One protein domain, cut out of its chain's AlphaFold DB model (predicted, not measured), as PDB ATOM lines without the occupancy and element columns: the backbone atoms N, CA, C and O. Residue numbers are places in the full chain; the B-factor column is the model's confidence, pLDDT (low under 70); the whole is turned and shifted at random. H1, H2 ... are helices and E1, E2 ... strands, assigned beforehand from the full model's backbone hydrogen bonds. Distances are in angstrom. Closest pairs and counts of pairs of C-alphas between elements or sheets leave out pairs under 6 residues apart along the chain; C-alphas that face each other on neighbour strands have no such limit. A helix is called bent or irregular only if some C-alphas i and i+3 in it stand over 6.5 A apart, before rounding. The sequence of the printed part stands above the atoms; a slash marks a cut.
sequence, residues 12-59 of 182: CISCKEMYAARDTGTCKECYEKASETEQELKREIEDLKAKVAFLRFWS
ATOM      1  N   CYS A  12     -66.812 -44.278 -43.440       89.56
ATOM      2  CA  CYS A  12     -65.525 -43.836 -42.915       89.56
ATOM      3  C   CYS A  12     -65.231 -42.396 -43.357       89.56
ATOM      4  O   CYS A  12     -65.323 -42.065 -44.541       89.56
ATOM      5  N   ILE A  13     -64.829 -41.525 -42.429       89.25
ATOM      6  CA  ILE A  13     -64.481 -40.131 -42.740       89.25
ATOM      7  C   ILE A  13     -63.254 -40.059 -43.663       89.25
ATOM      8  O   ILE A  13     -63.195 -39.162 -44.508       89.25
ATOM      9  N   SER A  14     -62.327 -41.016 -43.550       90.88
ATOM     10  CA  SER A  14     -61.047 -41.023 -44.267       90.88
ATOM     11  C   SER A  14     -61.136 -41.680 -45.654       90.88
ATOM     12  O   SER A  14     -60.986 -40.992 -46.660       90.88
ATOM     13  N   CYS A  15     -61.463 -42.979 -45.740       91.94
ATOM     14  CA  CYS A  15     -61.535 -43.706 -47.020       91.94
ATOM     15  C   CYS A  15     -62.901 -43.641 -47.723       91.94
ATOM     16  O   CYS A  15     -63.021 -44.089 -48.856       91.94
ATOM     17  N   LYS A  16     -63.935 -43.078 -47.077       90.69
ATOM     18  CA  LYS A  16     -65.324 -42.997 -47.581       90.69
ATOM     19  C   LYS A  16     -66.033 -44.342 -47.792       90.69
ATOM     20  O   LYS A  16     -67.166 -44.336 -48.271       90.69
ATOM     21  N   GLU A  17     -65.430 -45.454 -47.390       88.88
ATOM     22  CA  GLU A  17     -66.034 -46.785 -47.487       88.88
ATOM     23  C   GLU A  17     -67.052 -47.043 -46.370       88.88
ATOM     24  O   GLU A  17     -67.005 -46.421 -45.303       88.88
ATOM     25  N   MET A  18     -67.985 -47.957 -46.639       84.38
ATOM     26  CA  MET A  18     -69.000 -48.386 -45.681       84.38
ATOM     27  C   MET A  18     -68.451 -49.519 -44.814       84.38
ATOM     28  O   MET A  18     -67.899 -50.486 -45.333       84.38
ATOM     29  N   TYR A  19     -68.622 -49.419 -43.502       79.94
ATOM     30  CA  TYR A  19     -68.211 -50.439 -42.539       79.94
ATOM     31  C   TYR A  19     -69.310 -50.659 -41.496       79.94
ATOM     32  O   TYR A  19     -70.195 -49.817 -41.322       79.94
ATOM     33  N   ALA A  20     -69.283 -51.809 -40.818       81.81
ATOM     34  CA  ALA A  20     -70.257 -52.118 -39.774       81.81
ATOM     35  C   ALA A  20     -70.156 -51.093 -38.633       81.81
ATOM     36  O   ALA A  20     -69.064 -50.867 -38.106       81.81
ATOM     37  N   ALA A  21     -71.287 -50.499 -38.246       71.25
ATOM     38  CA  ALA A  21     -71.382 -49.544 -37.150       71.25
ATOM     39  C   ALA A  21     -71.133 -50.269 -35.823       71.25
ATOM     40  O   ALA A  21     -72.045 -50.780 -35.179       71.25
ATOM     41  N   ARG A  22     -69.862 -50.404 -35.453       67.88
ATOM     42  CA  ARG A  22     -69.468 -50.912 -34.136       67.88
ATOM     43  C   ARG A  22     -68.767 -49.849 -33.302       67.88
ATOM     44  O   ARG A  22     -68.931 -49.892 -32.097       67.88
ATOM     45  N   ASP A  23     -68.088 -48.882 -33.932       65.44
ATOM     46  CA  ASP A  23     -67.392 -47.769 -33.270       65.44
ATOM     47  C   ASP A  23     -67.109 -46.590 -34.231       65.44
ATOM     48  O   ASP A  23     -67.309 -46.709 -35.440       65.44
ATOM     49  N   THR A  24     -66.652 -45.474 -33.633       69.31
ATOM     50  CA  THR A  24     -66.215 -44.137 -34.129       69.31
ATOM     51  C   THR A  24     -66.011 -43.925 -35.641       69.31
ATOM     52  O   THR A  24     -65.626 -44.831 -36.360       69.31
ATOM     53  N   GLY A  25     -66.188 -42.683 -36.125       76.12
ATOM     54  CA  GLY A  25     -66.253 -42.278 -37.549       76.12
ATOM     55  C   GLY A  25     -65.063 -42.580 -38.486       76.12
ATOM     56  O   GLY A  25     -65.030 -42.070 -39.606       76.12
ATOM     57  N   THR A  26     -64.092 -43.398 -38.085       86.31
ATOM     58  CA  THR A  26     -63.005 -43.883 -38.947       86.31
ATOM     59  C   THR A  26     -62.989 -45.406 -38.912       86.31
ATOM     60  O   THR A  26     -63.058 -45.992 -37.836       86.31
ATOM     61  N   CYS A  27     -62.886 -46.064 -40.071       89.12
ATOM     62  CA  CYS A  27     -62.813 -47.522 -40.100       89.12
ATOM     63  C   CYS A  27     -61.513 -48.022 -39.454       89.12
ATOM     64  O   CYS A  27     -60.489 -47.328 -39.443       89.12
ATOM     65  N   LYS A  28     -61.565 -49.258 -38.951       87.75
ATOM     66  CA  LYS A  28     -60.450 -49.925 -38.275       87.75
ATOM     67  C   LYS A  28     -59.161 -49.898 -39.107       87.75
ATOM     68  O   LYS A  28     -58.125 -49.504 -38.590       87.75
ATOM     69  N   GLU A  29     -59.245 -50.213 -40.397       89.44
ATOM     70  CA  GLU A  29     -58.082 -50.246 -41.295       89.44
ATOM     71  C   GLU A  29     -57.412 -48.875 -41.452       89.44
ATOM     72  O   GLU A  29     -56.188 -48.766 -41.430       89.44
ATOM     73  N   CYS A  30     -58.201 -47.801 -41.567       91.38
ATOM     74  CA  CYS A  30     -57.660 -46.443 -41.639       91.38
ATOM     75  C   CYS A  30     -56.970 -46.037 -40.334       91.38
ATOM     76  O   CYS A  30     -55.943 -45.361 -40.375       91.38
ATOM     77  N   TYR A  31     -57.527 -46.438 -39.189       90.31
ATOM     78  CA  TYR A  31     -56.926 -46.169 -37.887       90.31
ATOM     79  C   TYR A  31     -55.607 -46.931 -37.706       90.31
ATOM     80  O   TYR A  31     -54.597 -46.338 -37.329       90.31
ATOM     81  N   GLU A  32     -55.594 -48.226 -38.026       92.94
ATOM     82  CA  GLU A  32     -54.399 -49.072 -37.938       92.94
ATOM     83  C   GLU A  32     -53.289 -48.556 -38.856       92.94
ATOM     84  O   GLU A  32     -52.177 -48.312 -38.391       92.94
ATOM     85  N   LYS A  33     -53.611 -48.244 -40.116       95.00
ATOM     86  CA  LYS A  33     -52.649 -47.682 -41.070       95.00
ATOM     87  C   LYS A  33     -52.069 -46.340 -40.613       95.00
ATOM     88  O   LYS A  33     -50.876 -46.084 -40.796       95.00
ATOM     89  N   ALA A  34     -52.893 -45.470 -40.024       94.88
ATOM     90  CA  ALA A  34     -52.425 -44.200 -39.473       94.88
ATOM     91  C   ALA A  34     -51.472 -44.420 -38.285       94.88
ATOM     92  O   ALA A  34     -50.405 -43.812 -38.245       94.88
ATOM     93  N   SER A  35     -51.822 -45.332 -37.374       94.62
ATOM     94  CA  SER A  35     -50.990 -45.711 -36.226       94.62
ATOM     95  C   SER A  35     -49.643 -46.310 -36.656       94.62
ATOM     96  O   SER A  35     -48.598 -45.917 -36.140       94.62
ATOM     97  N   GLU A  36     -49.634 -47.209 -37.643       96.00
ATOM     98  CA  GLU A  36     -48.402 -47.791 -38.197       96.00
ATOM     99  C   GLU A  36     -47.493 -46.722 -38.815       96.00
ATOM    100  O   GLU A  36     -46.290 -46.691 -38.548       96.00
ATOM    101  N   THR A  37     -48.074 -45.803 -39.590       96.19
ATOM    102  CA  THR A  37     -47.330 -44.698 -40.211       96.19
ATOM    103  C   THR A  37     -46.742 -43.760 -39.154       96.19
ATOM    104  O   THR A  37     -45.594 -43.332 -39.268       96.19
ATOM    105  N   GLU A  38     -47.495 -43.463 -38.091       97.06
ATOM    106  CA  GLU A  38     -47.013 -42.657 -36.965       97.06
ATOM    107  C   GLU A  38     -45.824 -43.327 -36.259       97.06
ATOM    108  O   GLU A  38     -44.847 -42.660 -35.912       97.06
ATOM    109  N   GLN A  39     -45.887 -44.645 -36.053       96.25
ATOM    110  CA  GLN A  39     -44.797 -45.398 -35.435       96.25
ATOM    111  C   GLN A  39     -43.536 -45.409 -36.300       96.25
ATOM    112  O   GLN A  39     -42.439 -45.252 -35.763       96.25
ATOM    113  N   GLU A  40     -43.673 -45.555 -37.619       96.81
ATOM    114  CA  GLU A  40     -42.532 -45.504 -38.538       96.81
ATOM    115  C   GLU A  40     -41.856 -44.131 -38.522       96.81
ATOM    116  O   GLU A  40     -40.646 -44.039 -38.315       96.81
ATOM    117  N   LEU A  41     -42.640 -43.052 -38.610       97.31
ATOM    118  CA  LEU A  41     -42.111 -41.688 -38.536       97.31
ATOM    119  C   LEU A  41     -41.406 -41.410 -37.203       97.31
ATOM    120  O   LEU A  41     -40.371 -40.745 -37.176       97.31
ATOM    121  N   LYS A  42     -41.924 -41.930 -36.081       95.94
ATOM    122  CA  LYS A  42     -41.244 -41.815 -34.779       95.94
ATOM    123  C   LYS A  42     -39.879 -42.503 -34.789       95.94
ATOM    124  O   LYS A  42     -38.917 -41.897 -34.315       95.94
ATOM    125  N   ARG A  43     -39.781 -43.715 -35.350       95.56
ATOM    126  CA  ARG A  43     -38.500 -44.431 -35.492       95.56
ATOM    127  C   ARG A  43     -37.510 -43.644 -36.347       95.56
ATOM    128  O   ARG A  43     -36.355 -43.496 -35.959       95.56
ATOM    129  N   GLU A  44     -37.963 -43.094 -37.470       93.69
ATOM    130  CA  GLU A  44     -37.116 -42.302 -38.364       93.69
ATOM    131  C   GLU A  44     -36.629 -41.007 -37.698       93.69
ATOM    132  O   GLU A  44     -35.456 -40.652 -37.800       93.69
ATOM    133  N   ILE A  45     -37.488 -40.328 -36.930       96.19
ATOM    134  CA  ILE A  45     -37.097 -39.153 -36.139       96.19
ATOM    135  C   ILE A  45     -36.029 -39.514 -35.102       96.19
ATOM    136  O   ILE A  45     -35.096 -38.736 -34.898       96.19
ATOM    137  N   GLU A  46     -36.156 -40.648 -34.415       88.12
ATOM    138  CA  GLU A  46     -35.157 -41.095 -33.439       88.12
ATOM    139  C   GLU A  46     -33.813 -41.422 -34.098       88.12
ATOM    140  O   GLU A  46     -32.772 -40.976 -33.609       88.12
ATOM    141  N   ASP A  47     -33.823 -42.107 -35.244       86.00
ATOM    142  CA  ASP A  47     -32.617 -42.389 -36.027       86.00
ATOM    143  C   ASP A  47     -31.956 -41.102 -36.549       86.00
ATOM    144  O   ASP A  47     -30.752 -40.895 -36.376       86.00
ATOM    145  N   LEU A  48     -32.740 -40.172 -37.103       87.19
ATOM    146  CA  LEU A  48     -32.247 -38.869 -37.549       87.19
ATOM    147  C   LEU A  48     -31.686 -38.046 -36.385       87.19
ATOM    148  O   LEU A  48     -30.634 -37.424 -36.530       87.19
ATOM    149  N   LYS A  49     -32.324 -38.069 -35.211       75.81
ATOM    150  CA  LYS A  49     -31.781 -37.434 -33.999       75.81
ATOM    151  C   LYS A  49     -30.451 -38.058 -33.589       75.81
ATOM    152  O   LYS A  49     -29.531 -37.313 -33.260       75.81
ATOM    153  N   ALA A  50     -30.324 -39.384 -33.638       68.38
ATOM    154  CA  ALA A  50     -29.070 -40.073 -33.345       68.38
ATOM    155  C   ALA A  50     -27.970 -39.701 -34.355       68.38
ATOM    156  O   ALA A  50     -26.843 -39.402 -33.956       68.38
ATOM    157  N   LYS A  51     -28.303 -39.621 -35.649       71.25
ATOM    158  CA  LYS A  51     -27.391 -39.173 -36.717       71.25
ATOM    159  C   LYS A  51     -26.959 -37.718 -36.541       71.25
ATOM    160  O   LYS A  51     -25.774 -37.418 -36.647       71.25
ATOM    161  N   VAL A  52     -27.885 -36.814 -36.220       72.38
ATOM    162  CA  VAL A  52     -27.572 -35.403 -35.938       72.38
ATOM    163  C   VAL A  52     -26.714 -35.276 -34.683       72.38
ATOM    164  O   VAL A  52     -25.763 -34.502 -34.688       72.38
ATOM    165  N   ALA A  53     -27.004 -36.034 -33.624       64.81
ATOM    166  CA  ALA A  53     -26.187 -36.046 -32.415       64.81
ATOM    167  C   ALA A  53     -24.760 -36.527 -32.711       64.81
ATOM    168  O   ALA A  53     -23.806 -35.906 -32.250       64.81
ATOM    169  N   PHE A  54     -24.615 -37.569 -33.532       66.00
ATOM    170  CA  PHE A  54     -23.315 -38.033 -34.004       66.00
ATOM    171  C   PHE A  54     -22.588 -36.942 -34.799       66.00
ATOM    172  O   PHE A  54     -21.467 -36.599 -34.461       66.00
ATOM    173  N   LEU A  55     -23.218 -36.330 -35.805       60.06
ATOM    174  CA  LEU A  55     -22.577 -35.279 -36.606       60.06
ATOM    175  C   LEU A  55     -22.222 -34.032 -35.780       60.06
ATOM    176  O   LEU A  55     -21.139 -33.477 -35.949       60.06
ATOM    177  N   ARG A  56     -23.092 -33.614 -34.851       60.78
ATOM    178  CA  ARG A  56     -22.819 -32.508 -33.915       60.78
ATOM    179  C   ARG A  56     -21.661 -32.815 -32.983       60.78
ATOM    180  O   ARG A  56     -20.862 -31.928 -32.715       60.78
ATOM    181  N   PHE A  57     -21.546 -34.062 -32.533       52.91
ATOM    182  CA  PHE A  57     -20.416 -34.507 -31.729       52.91
ATOM    183  C   PHE A  57     -19.073 -34.307 -32.459       52.91
ATOM    184  O   PHE A  57     -18.072 -34.045 -31.807       52.91
ATOM    185  N   TRP A  58     -19.053 -34.330 -33.794       45.06
ATOM    186  CA  TRP A  58     -17.855 -34.072 -34.604       45.06
ATOM    187  C   TRP A  58     -17.713 -32.618 -35.094       45.06
ATOM    188  O   TRP A  58     -16.722 -32.300 -35.752       45.06
ATOM    189  N   SER A  59     -18.667 -31.726 -34.796       44.31
ATOM    190  CA  SER A  59     -18.662 -30.342 -35.292       44.31
ATOM    191  C   SER A  59     -17.933 -29.381 -34.334       44.31
ATOM    192  O   SER A  59     -18.315 -29.278 -33.166       44.31
TER     193      SER A  59
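AT A GLANCE: This is residues 12 to 59 of the 182 residues of the protein "BTB/POZ domain-containing protein" of Gossypium australe (UniProt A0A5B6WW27). A small looped head, residues 12 to 27 with the short strand E1, sits at one end of one long helix, H1, and residues 32 to 59 stick out from it. The printed part has 48 residues, with one named strand and then one named helix; the class is mostly helix. The whole is extended, with a radius of gyration of the C-alphas of 17.9 A; H1 makes most of its length, and the spans are 56 by 15 by 11 A.

HOW THE PARTS SIT: E1, residues 18 to 20, pairs with no named strand. H1, residues 28 to 57, is apart from E1, and a short link of 7 residues joins them. In H1 every O i to N i+4 pair is within hydrogen-bond range.

IN THESE COORDINATES: E1 begins at C-alpha 18 (-69.000, -48.386, -45.681) and is 7.1 A long. H1 runs 43.4 A from C-alpha 28 (-60.450, -49.925, -38.275) to C-alpha 57 (-20.416, -34.507, -31.729) and is not bent.

THE WHOLE: The two C-alphas farthest apart, those of Ala 20 and Ser 59, are 56.2 A apart. The printed part has no cut. Its mean pLDDT is 82.4, with residues 22 to 24, 50 and 53 to 59 under 70.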